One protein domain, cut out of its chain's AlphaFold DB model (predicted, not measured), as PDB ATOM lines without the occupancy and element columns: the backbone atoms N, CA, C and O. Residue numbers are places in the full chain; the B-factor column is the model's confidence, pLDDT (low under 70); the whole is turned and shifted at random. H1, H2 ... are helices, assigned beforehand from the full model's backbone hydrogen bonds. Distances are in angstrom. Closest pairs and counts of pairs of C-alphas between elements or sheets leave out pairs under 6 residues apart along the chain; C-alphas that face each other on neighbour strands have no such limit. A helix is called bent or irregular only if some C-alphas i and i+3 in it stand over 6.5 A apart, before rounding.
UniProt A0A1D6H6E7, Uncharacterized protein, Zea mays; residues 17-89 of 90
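What this domain is: This is residues 17 to 89 of the 90 residues of an uncharacterized protein of Zea mays (UniProt A0A1D6H6E7). Three helices make a triangle with few contacts between them: H1 and H3 meet in their second halves, H2 lies near H1 only, and H2 and H3 stay apart. After H2 the chain folds back along that helix in residues 55 to 70, a long stretch with no named element, before H3 begins. The printed part has 73 residues with three named helices, in the order H1, H2, H3, and no named strand; the class is all helix. The whole is compact, with a radius of gyration of the C-alphas of 12.0 A, and the C-alphas span 34 by 26 by 19 A.

Where its parts are: Find C-alpha 17 at (-16.800, -28.797, 4.720); from there H1 runs through residues 17 to 32, 21.9 A from first to last C-alpha, with z falling to C-alpha 32 at (-13.132, -18.470, -14.278). Go on to C-alpha 40 at (-25.814, -18.610, -16.686), where H2 begins; it takes residues 40 to 54 and is 21.3 A long from first to last C-alpha. Then look for H3, residues 71 to 87, which is the longest helix with 17 residues and measures 24.3 A from first to last C-alpha; it ends at C-alpha 87, (-3.124, -29.902, -7.817).

How they stand to each other: Begin with H1 and look at its residues 26 to 31, with which alone it touches H3; on H3 the touching residues are 79 to 86 alone. The closest C-alphas of the two are those of Cys 30 and Leu 82, 5.7 A apart. H1 and H3 run opposite ways at a steep tilt of 50 degrees. Next look from H1 to H2: they are close but not clearly touching, with 2 pairs of C-alphas within 8 A, and the closest C-alphas are those of Leu 24 and Leu 51, 7.2 A apart. These two helices run opposite ways at a steep tilt of 45 degrees. H2 and H3 are apart. Along the backbone of H1, H2 and H3 you will find every O i to N i+4 pair within hydrogen-bond range, and no helix is bent.

The domain as a whole: The two C-alphas farthest apart are those of Gly 18 and Met 69, at 35.0 A, while the first and last printed C-alphas, of Ala 17 and Arg 89, are 22.2 A apart. The printed part has no cut. The link from H1 to H2 is short, with 7 residues, and the link from H2 to H3 is long, with 16 residues; the C-alphas of residues 55 to 70 lie 11 to 16 A from the mean of all C-alphas. In the B-factor column the mean pLDDT of the printed part is 89.6, and no printed residue is under 70.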
ATOM      1  N   ALA A  17     -16.687 -29.869   5.706       72.63
ATOM      2  CA  ALA A  17     -16.800 -28.797   4.720       72.63
ATOM      3  C   ALA A  17     -15.456 -28.234   4.235       72.63
ATOM      4  O   ALA A  17     -15.428 -27.635   3.160       72.63
ATOM      5  N   GLY A  18     -14.356 -28.434   4.970       77.56
ATOM      6  CA  GLY A  18     -13.025 -27.926   4.616       77.56
ATOM      7  C   GLY A  18     -12.571 -28.372   3.219       77.56
ATOM      8  O   GLY A  18     -12.479 -27.526   2.324       77.56
ATOM      9  N   PRO A  19     -12.398 -29.686   2.978       76.96
ATOM     10  CA  PRO A  19     -12.024 -30.208   1.662       76.96
ATOM     11  C   PRO A  19     -12.997 -29.801   0.548       76.96
ATOM     12  O   PRO A  19     -12.585 -29.532  -0.579       76.96
ATOM     13  N   TYR A  20     -14.298 -29.704   0.851       78.32
ATOM     14  CA  TYR A  20     -15.301 -29.276  -0.128       78.32
ATOM     15  C   TYR A  20     -15.157 -27.804  -0.506       78.32
ATOM     16  O   TYR A  20     -15.331 -27.454  -1.674       78.32
ATOM     17  N   LYS A  21     -14.832 -26.943   0.460       83.53
ATOM     18  CA  LYS A  21     -14.595 -25.520   0.222       83.53
ATOM     19  C   LYS A  21     -13.367 -25.321  -0.661       83.53
ATOM     20  O   LYS A  21     -13.463 -24.612  -1.659       83.53
ATOM     21  N   GLU A  22     -12.262 -25.991  -0.351       84.95
ATOM     22  CA  GLU A  22     -11.040 -25.928  -1.162       84.95
ATOM     23  C   GLU A  22     -11.291 -26.439  -2.585       84.95
ATOM     24  O   GLU A  22     -10.952 -25.779  -3.567       84.95
ATOM     25  N   MET A  23     -11.978 -27.575  -2.719       84.67
ATOM     26  CA  MET A  23     -12.350 -28.124  -4.020       84.67
ATOM     27  C   MET A  23     -13.225 -27.154  -4.823       84.67
ATOM     28  O   MET A  23     -12.996 -26.946  -6.016       84.67
ATOM     29  N   LEU A  24     -14.209 -26.529  -4.174       86.57
ATOM     30  CA  LEU A  24     -15.068 -25.522  -4.786       86.57
ATOM     31  C   LEU A  24     -14.266 -24.301  -5.253       86.57
ATOM     32  O   LEU A  24     -14.512 -23.792  -6.348       86.57
ATOM     33  N   GLU A  25     -13.305 -23.837  -4.459       89.33
ATOM     34  CA  GLU A  25     -12.417 -22.728  -4.815       89.33
ATOM     35  C   GLU A  25     -11.551 -23.074  -6.032       89.33
ATOM     36  O   GLU A  25     -11.502 -22.290  -6.984       89.33
ATOM     37  N   VAL A  26     -10.960 -24.273  -6.071       89.36
ATOM     38  CA  VAL A  26     -10.175 -24.753  -7.220       89.36
ATOM     39  C   VAL A  26     -11.038 -24.840  -8.479       89.36
ATOM     40  O   VAL A  26     -10.647 -24.321  -9.530       89.36
ATOM     41  N   VAL A  27     -12.227 -25.445  -8.393       91.17
ATOM     42  CA  VAL A  27     -13.151 -25.570  -9.533       91.17
ATOM     43  C   VAL A  27     -13.589 -24.192 -10.028       91.17
ATOM     44  O   VAL A  27     -13.553 -23.939 -11.233       91.17
ATOM     45  N   ASN A  28     -13.944 -23.273  -9.125       91.94
ATOM     46  CA  ASN A  28     -14.344 -21.915  -9.490       91.94
ATOM     47  C   ASN A  28     -13.198 -21.126 -10.133       91.94
ATOM     48  O   ASN A  28     -13.412 -20.468 -11.154       91.94
ATOM     49  N   ALA A  29     -11.981 -21.225  -9.596       92.85
ATOM     50  CA  ALA A  29     -10.801 -20.574 -10.159       92.85
ATOM     51  C   ALA A  29     -10.473 -21.110 -11.562       92.85
ATOM     52  O   ALA A  29     -10.225 -20.333 -12.487       92.85
ATOM     53  N   CYS A  30     -10.537 -22.429 -11.761       94.40
ATOM     54  CA  CYS A  30     -10.340 -23.045 -13.075       94.40
ATOM     55  C   CYS A  30     -11.445 -22.629 -14.055       94.40
ATOM     56  O   CYS A  30     -11.161 -22.217 -15.181       94.40
ATOM     57  N   ALA A  31     -12.706 -22.659 -13.619       94.21
ATOM     58  CA  ALA A  31     -13.845 -22.264 -14.435       94.21
ATOM     59  C   ALA A  31     -13.826 -20.774 -14.807       94.21
ATOM     60  O   ALA A  31     -14.307 -20.419 -15.884       94.21
ATOM     61  N   ALA A  32     -13.271 -19.894 -13.970       93.89
ATOM     62  CA  ALA A  32     -13.132 -18.470 -14.278       93.89
ATOM     63  C   ALA A  32     -12.153 -18.200 -15.435       93.89
ATOM     64  O   ALA A  32     -12.314 -17.219 -16.158       93.89
ATOM     65  N   ARG A  33     -11.179 -19.092 -15.659       95.46
ATOM     66  CA  ARG A  33     -10.180 -18.984 -16.739       95.46
ATOM     67  C   ARG A  33     -10.695 -19.462 -18.097       95.46
ATOM     68  O   ARG A  33     -10.017 -19.283 -19.105       95.46
ATOM     69  N   ILE A  34     -11.877 -20.072 -18.131       94.92
ATOM     70  CA  ILE A  34     -12.474 -20.639 -19.339       94.92
ATOM     71  C   ILE A  34     -13.579 -19.717 -19.842       94.92
ATOM     72  O   ILE A  34     -14.480 -19.312 -19.100       94.92
ATOM     73  N   ARG A  35     -13.554 -19.413 -21.141       92.89
ATOM     74  CA  ARG A  35     -14.589 -18.602 -21.785       92.89
ATOM     75  C   ARG A  35     -15.810 -19.456 -22.127       92.89
ATOM     76  O   ARG A  35     -16.011 -19.873 -23.267       92.89
ATOM     77  N   TRP A  36     -16.651 -19.690 -21.126       92.92
ATOM     78  CA  TRP A  36     -17.901 -20.432 -21.290       92.92
ATOM     79  C   TRP A  36     -18.857 -19.717 -22.247       92.92
ATOM     80  O   TRP A  36     -19.269 -18.585 -21.999       92.92
ATOM     81  N   ARG A  37     -19.278 -20.414 -23.302       92.97
ATOM     82  CA  ARG A  37     -20.396 -20.010 -24.167       92.97
ATOM     83  C   ARG A  37     -21.673 -20.742 -23.749       92.97
ATOM     84  O   ARG A  37     -22.269 -21.466 -24.534       92.97
ATOM     85  N   LEU A  38     -22.038 -20.598 -22.476       92.62
ATOM     86  CA  LEU A  38     -23.217 -21.215 -21.868       92.62
ATOM     87  C   LEU A  38     -24.103 -20.142 -21.248       92.62
ATOM     88  O   LEU A  38     -23.613 -19.124 -20.756       92.62
ATOM     89  N   ARG A  39     -25.412 -20.403 -21.197       94.11
ATOM     90  CA  ARG A  39     -26.330 -19.581 -20.399       94.11
ATOM     91  C   ARG A  39     -25.943 -19.662 -18.914       94.11
ATOM     92  O   ARG A  39     -25.501 -20.726 -18.473       94.11
ATOM     93  N   PRO A  40     -26.164 -18.604 -18.108       92.85
ATOM     94  CA  PRO A  40     -25.814 -18.610 -16.686       92.85
ATOM     95  C   PRO A  40     -26.397 -19.796 -15.904       92.85
ATOM     96  O   PRO A  40     -25.699 -20.401 -15.093       92.85
ATOM     97  N   ALA A  41     -27.648 -20.176 -16.191       93.15
ATOM     98  CA  ALA A  41     -28.301 -21.327 -15.566       93.15
ATOM     99  C   ALA A  41     -27.606 -22.652 -15.920       93.15
ATOM    100  O   ALA A  41     -27.290 -23.440 -15.030       93.15
ATOM    101  N   SER A  42     -27.290 -22.867 -17.201       93.73
ATOM    102  CA  SER A  42     -26.556 -24.049 -17.658       93.73
ATOM    103  C   SER A  42     -25.150 -24.119 -17.071       93.73
ATOM    104  O   SER A  42     -24.718 -25.185 -16.647       93.73
ATOM    105  N   LYS A  43     -24.449 -22.979 -16.993       92.74
ATOM    106  CA  LYS A  43     -23.122 -22.901 -16.370       92.74
ATOM    107  C   LYS A  43     -23.187 -23.288 -14.892       92.74
ATOM    108  O   LYS A  43     -22.356 -24.060 -14.434       92.74
ATOM    109  N   ARG A  44     -24.185 -22.791 -14.154       91.87
ATOM    110  CA  ARG A  44     -24.386 -23.155 -12.744       91.87
ATOM    111  C   ARG A  44     -24.677 -24.646 -12.581       91.87
ATOM    112  O   ARG A  44     -24.085 -25.276 -11.715       91.87
ATOM    113  N   ARG A  45     -25.547 -25.207 -13.428       93.49
ATOM    114  CA  ARG A  45     -25.852 -26.644 -13.424       93.49
ATOM    115  C   ARG A  45     -24.595 -27.480 -13.665       93.49
ATOM    116  O   ARG A  45     -24.343 -28.388 -12.889       93.49
ATOM    117  N   LEU A  46     -23.784 -27.115 -14.660       92.98
ATOM    118  CA  LEU A  46     -22.509 -27.775 -14.944       92.98
ATOM    119  C   LEU A  46     -21.564 -27.762 -13.738       92.98
ATOM    120  O   LEU A  46     -21.018 -28.801 -13.385       92.98
ATOM    121  N   LEU A  47     -21.363 -26.602 -13.108       91.50
ATOM    122  CA  LEU A  47     -20.464 -26.505 -11.956       91.50
ATOM    123  C   LEU A  47     -20.967 -27.343 -10.775       91.50
ATOM    124  O   LEU A  47     -20.175 -28.043 -10.156       91.50
ATOM    125  N   ASN A  48     -22.275 -27.338 -10.509       90.15
ATOM    126  CA  ASN A  48     -22.864 -28.185  -9.471       90.15
ATOM    127  C   ASN A  48     -22.685 -29.672  -9.781       90.15
ATOM    128  O   ASN A  48     -22.331 -30.443  -8.898       90.15
ATOM    129  N   ASP A  49     -22.901 -30.071 -11.031       92.40
ATOM    130  CA  ASP A  49     -22.724 -31.451 -11.460       92.40
ATOM    131  C   ASP A  49     -21.255 -31.902 -11.341       92.40
ATOM    132  O   ASP A  49     -21.004 -33.013 -10.880       92.40
ATOM    133  N   ILE A  50     -20.280 -31.036 -11.647       91.62
ATOM    134  CA  ILE A  50     -18.854 -31.303 -11.382       91.62
ATOM    135  C   ILE A  50     -18.616 -31.522  -9.885       91.62
ATOM    136  O   ILE A  50     -17.975 -32.500  -9.513       91.62
ATOM    137  N   LEU A  51     -19.154 -30.655  -9.023       87.67
ATOM    138  CA  LEU A  51     -19.012 -30.821  -7.576       87.67
ATOM    139  C   LEU A  51     -19.617 -32.148  -7.115       87.67
ATOM    140  O   LEU A  51     -18.972 -32.873  -6.369       87.67
ATOM    141  N   PHE A  52     -20.806 -32.504  -7.607       89.36
ATOM    142  CA  PHE A  52     -21.455 -33.765  -7.259       89.36
ATOM    143  C   PHE A  52     -20.689 -35.000  -7.738       89.36
ATOM    144  O   PHE A  52     -20.717 -36.015  -7.041       89.36
ATOM    145  N   LEU A  53     -19.999 -34.925  -8.882       89.42
ATOM    146  CA  LEU A  53     -19.070 -35.973  -9.311       89.42
ATOM    147  C   LEU A  53     -17.894 -36.081  -8.341       89.42
ATOM    148  O   LEU A  53     -17.574 -37.173  -7.878       89.42
ATOM    149  N   CYS A  54     -17.266 -34.955  -7.998       85.26
ATOM    150  CA  CYS A  54     -16.098 -34.956  -7.126       85.26
ATOM    151  C   CYS A  54     -16.420 -35.390  -5.685       85.26
ATOM    152  O   CYS A  54     -15.563 -35.973  -5.029       85.26
ATOM    153  N   THR A  55     -17.643 -35.159  -5.197       84.38
ATOM    154  CA  THR A  55     -18.092 -35.644  -3.880       84.38
ATOM    155  C   THR A  55     -18.702 -37.047  -3.909       84.38
ATOM    156  O   THR A  55     -19.141 -37.529  -2.869       84.38
ATOM    157  N   GLY A  56     -18.819 -37.685  -5.077       86.68
ATOM    158  CA  GLY A  56     -19.493 -38.980  -5.219       86.68
ATOM    159  C   GLY A  56     -21.008 -38.944  -4.971       86.68
ATOM    160  O   GLY A  56     -21.634 -39.996  -4.876       86.68
ATOM    161  N   LEU A  57     -21.623 -37.756  -4.895       86.08
ATOM    162  CA  LEU A  57     -23.082 -37.610  -4.768       86.08
ATOM    163  C   LEU A  57     -23.804 -37.973  -6.069       86.08
ATOM    164  O   LEU A  57     -24.983 -38.330  -6.058       86.08
ATOM    165  N   ARG A  58     -23.098 -37.881  -7.199       87.46
ATOM    166  CA  ARG A  58     -23.547 -38.380  -8.496       87.46
ATOM    167  C   ARG A  58     -22.436 -39.226  -9.110       87.46
ATOM    168  O   ARG A  58     -21.335 -38.714  -9.261       87.46
ATOM    169  N   PRO A  59     -22.700 -40.484  -9.502       87.14
ATOM    170  CA  PRO A  59     -21.691 -41.318 -10.156       87.14
ATOM    171  C   PRO A  59     -21.505 -40.946 -11.632       87.14
ATOM    172  O   PRO A  59     -20.460 -41.209 -12.219       87.14
ATOM    173  N   VAL A  60     -22.539 -40.361 -12.243       89.41
ATOM    174  CA  VAL A  60     -22.593 -40.027 -13.665       89.41
ATOM    175  C   VAL A  60     -23.333 -38.709 -13.837       89.41
ATOM    176  O   VAL A  60     -24.333 -38.442 -13.168       89.41
ATOM    177  N   VAL A  61     -22.848 -37.902 -14.772       86.76
ATOM    178  CA  VAL A  61     -23.472 -36.654 -15.195       86.76
ATOM    179  C   VAL A  61     -23.586 -36.672 -16.710       86.76
ATOM    180  O   VAL A  61     -22.612 -36.914 -17.419       86.76
ATOM    181  N   LEU A  62     -24.785 -36.381 -17.206       85.11
ATOM    182  CA  LEU A  62     -25.017 -36.190 -18.630       85.11
ATOM    183  C   LEU A  62     -24.518 -34.807 -19.050       85.11
ATOM    184  O   LEU A  62     -24.874 -33.795 -18.442       85.11
ATOM    185  N   VAL A  63     -23.708 -34.760 -20.106       82.04
ATOM    186  CA  VAL A  63     -23.166 -33.510 -20.651       82.04
ATOM    187  C   VAL A  63     -24.187 -32.888 -21.603       82.04
ATOM    188  O   VAL A  63     -24.028 -32.922 -22.818       82.04
ATOM    189  N   ASP A  64     -25.244 -32.319 -21.028       86.28
ATOM    190  CA  ASP A  64     -26.250 -31.543 -21.757       86.28
ATOM    191  C   ASP A  64     -26.473 -30.183 -21.088       86.28
ATOM    192  O   ASP A  64     -27.328 -29.989 -20.218       86.28
ATOM    193  N   TYR A  65     -25.637 -29.226 -21.486       91.34
ATOM    194  CA  TYR A  65     -25.653 -27.862 -20.955       91.34
ATOM    195  C   TYR A  65     -26.047 -26.822 -22.012       91.34
ATOM    196  O   TYR A  65     -25.988 -25.621 -21.744       91.34
ATOM    197  N   GLY A  66     -26.456 -27.253 -23.210       88.65
ATOM    198  CA  GLY A  66     -26.797 -26.353 -24.317       88.65
ATOM    199  C   GLY A  66     -25.604 -25.567 -24.882       88.65
ATOM    200  O   GLY A  66     -25.781 -24.445 -25.352       88.65
ATOM    201  N   GLY A  67     -24.387 -26.113 -24.785       86.46
ATOM    202  CA  GLY A  67     -23.187 -25.556 -25.416       86.46
ATOM    203  C   GLY A  67     -22.932 -26.152 -26.799       86.46
ATOM    204  O   GLY A  67     -23.317 -27.283 -27.072       86.46
ATOM    205  N   THR A  68     -22.252 -25.405 -27.668       89.41
ATOM    206  CA  THR A  68     -21.839 -25.901 -28.989       89.41
ATOM    207  C   THR A  68     -20.728 -26.943 -28.849       89.41
ATOM    208  O   THR A  68     -19.727 -26.696 -28.177       89.41
ATOM    209  N   MET A  69     -20.877 -28.094 -29.503       90.05
ATOM    210  CA  MET A  69     -19.796 -29.071 -29.671       90.05
ATOM    211  C   MET A  69     -18.958 -28.710 -30.910       90.05
ATOM    212  O   MET A  69     -19.536 -28.235 -31.887       90.05
ATOM    213  N   PRO A  70     -17.622 -28.892 -30.898       91.34
ATOM    214  CA  PRO A  70     -16.800 -29.500 -29.841       91.34
ATOM    215  C   PRO A  70     -16.376 -28.530 -28.721       91.34
ATOM    216  O   PRO A  70     -15.791 -28.955 -27.730       91.34
ATOM    217  N   GLN A  71     -16.709 -27.240 -28.818       92.70
ATOM    218  CA  GLN A  71     -16.237 -26.208 -27.883       92.70
ATOM    219  C   GLN A  71     -16.532 -26.517 -26.405       92.70
ATOM    220  O   GLN A  71     -15.715 -26.222 -25.532       92.70
ATOM    221  N   LEU A  72     -17.706 -27.078 -26.097       92.02
ATOM    222  CA  LEU A  72     -18.046 -27.485 -24.732       92.02
ATOM    223  C   LEU A  72     -17.101 -28.580 -24.222       92.02
ATOM    224  O   LEU A  72     -16.629 -28.490 -23.092       92.02
ATOM    225  N   GLN A  73     -16.788 -29.572 -25.054       91.31
ATOM    226  CA  GLN A  73     -15.846 -30.635 -24.716       91.31
ATOM    227  C   GLN A  73     -14.445 -30.076 -24.468       91.31
ATOM    228  O   GLN A  73     -13.836 -30.395 -23.452       91.31
ATOM    229  N   GLU A  74     -13.958 -29.193 -25.340       94.88
ATOM    230  CA  GLU A  74     -12.656 -28.540 -25.172       94.88
ATOM    231  C   GLU A  74     -12.585 -27.736 -23.871       94.88
ATOM    232  O   GLU A  74     -11.601 -27.821 -23.140       94.88
ATOM    233  N   ASN A  75     -13.654 -27.009 -23.536       94.88
ATOM    234  CA  ASN A  75     -13.752 -26.272 -22.279       94.88
ATOM    235  C   ASN A  75     -13.714 -27.209 -21.061       94.88
ATOM    236  O   ASN A  75     -13.053 -26.896 -20.074       94.88
ATOM    237  N   LEU A  76     -14.388 -28.361 -21.118       92.94
ATOM    238  CA  LEU A  76     -14.360 -29.358 -20.042       92.94
ATOM    239  C   LEU A  76     -12.975 -30.001 -19.897       92.94
ATOM    240  O   LEU A  76     -12.452 -30.082 -18.787       92.94
ATOM    241  N   CYS A  77     -12.339 -30.385 -21.006       93.75
ATOM    242  CA  CYS A  77     -10.962 -30.879 -21.004       93.75
ATOM    243  C   CYS A  77      -9.990 -29.820 -20.462       93.75
ATOM    244  O   CYS A  77      -9.122 -30.129 -19.647       93.75
ATOM    245  N   GLY A  78     -10.172 -28.559 -20.859       95.64
ATOM    246  CA  GLY A  78      -9.420 -27.422 -20.342       95.64
ATOM    247  C   GLY A  78      -9.605 -27.240 -18.836       95.64
ATOM    248  O   GLY A  78      -8.629 -26.984 -18.135       95.64
ATOM    249  N   LEU A  79     -10.819 -27.442 -18.312       94.55
ATOM    250  CA  LEU A  79     -11.084 -27.395 -16.872       94.55
ATOM    251  C   LEU A  79     -10.302 -28.476 -16.129       94.55
ATOM    252  O   LEU A  79      -9.650 -28.167 -15.135       94.55
ATOM    253  N   LEU A  80     -10.316 -29.713 -16.630       92.10
ATOM    254  CA  LEU A  80      -9.559 -30.821 -16.039       92.10
ATOM    255  C   LEU A  80      -8.049 -30.566 -16.082       92.10
ATOM    256  O   LEU A  80      -7.344 -30.816 -15.105       92.10
ATOM    257  N   TYR A  81      -7.552 -30.025 -17.193       95.40
ATOM    258  CA  TYR A  81      -6.147 -29.670 -17.342       95.40
ATOM    259  C   TYR A  81      -5.722 -28.577 -16.351       95.40
ATOM    260  O   TYR A  81      -4.694 -28.709 -15.687       95.40
ATOM    261  N   LEU A  82      -6.534 -27.527 -16.197       94.75
ATOM    262  CA  LEU A  82      -6.293 -26.466 -15.219       94.75
ATOM    263  C   LEU A  82      -6.331 -26.999 -13.784       94.75
ATOM    264  O   LEU A  82      -5.426 -26.693 -13.011       94.75
ATOM    265  N   ALA A  83      -7.318 -27.829 -13.446       90.85
ATOM    266  CA  ALA A  83      -7.426 -28.434 -12.121       90.85
ATOM    267  C   ALA A  83      -6.194 -29.293 -11.803       90.85
ATOM    268  O   ALA A  83      -5.606 -29.163 -10.731       90.85
ATOM    269  N   ARG A  84      -5.729 -30.100 -12.766       90.55
ATOM    270  CA  ARG A  84      -4.509 -30.902 -12.617       90.55
ATOM    271  C   ARG A  84      -3.271 -30.037 -12.386       90.55
ATOM    272  O   ARG A  84      -2.448 -30.405 -11.557       90.55
ATOM    273  N   GLN A  85      -3.142 -28.903 -13.077       91.42
ATOM    274  CA  GLN A  85      -2.029 -27.977 -12.841       91.42
ATOM    275  C   GLN A  85      -2.056 -27.363 -11.443       91.42
ATOM    276  O   GLN A  85      -0.996 -27.149 -10.862       91.42
ATOM    277  N   VAL A  86      -3.245 -27.034 -10.929       87.85
ATOM    278  CA  VAL A  86      -3.393 -26.495  -9.572       87.85
ATOM    279  C   VAL A  86      -2.980 -27.551  -8.554       87.85
ATOM    280  O   VAL A  86      -2.155 -27.260  -7.700       87.85
ATOM    281  N   ILE A  87      -3.462 -28.787  -8.711       82.47
ATOM    282  CA  ILE A  87      -3.124 -29.902  -7.817       82.47
ATOM    283  C   ILE A  87      -1.630 -30.236  -7.879       82.47
ATOM    284  O   ILE A  87      -1.027 -30.465  -6.848       82.47
ATOM    285  N   SER A  88      -0.999 -30.220  -9.059       85.81
ATOM    286  CA  SER A  88       0.438 -30.518  -9.190       85.81
ATOM    287  C   SER A  88       1.370 -29.432  -8.639       85.81
ATOM    288  O   SER A  88       2.585 -29.598  -8.687       85.81
ATOM    289  N   ARG A  89       0.823 -28.279  -8.245       79.69
ATOM    290  CA  ARG A  89       1.572 -27.172  -7.632       79.69
ATOM    291  C   ARG A  89       1.428 -27.141  -6.108       79.69
ATOM    292  O   ARG A  89       2.092 -26.313  -5.490       79.69
TER     293      ARG A  89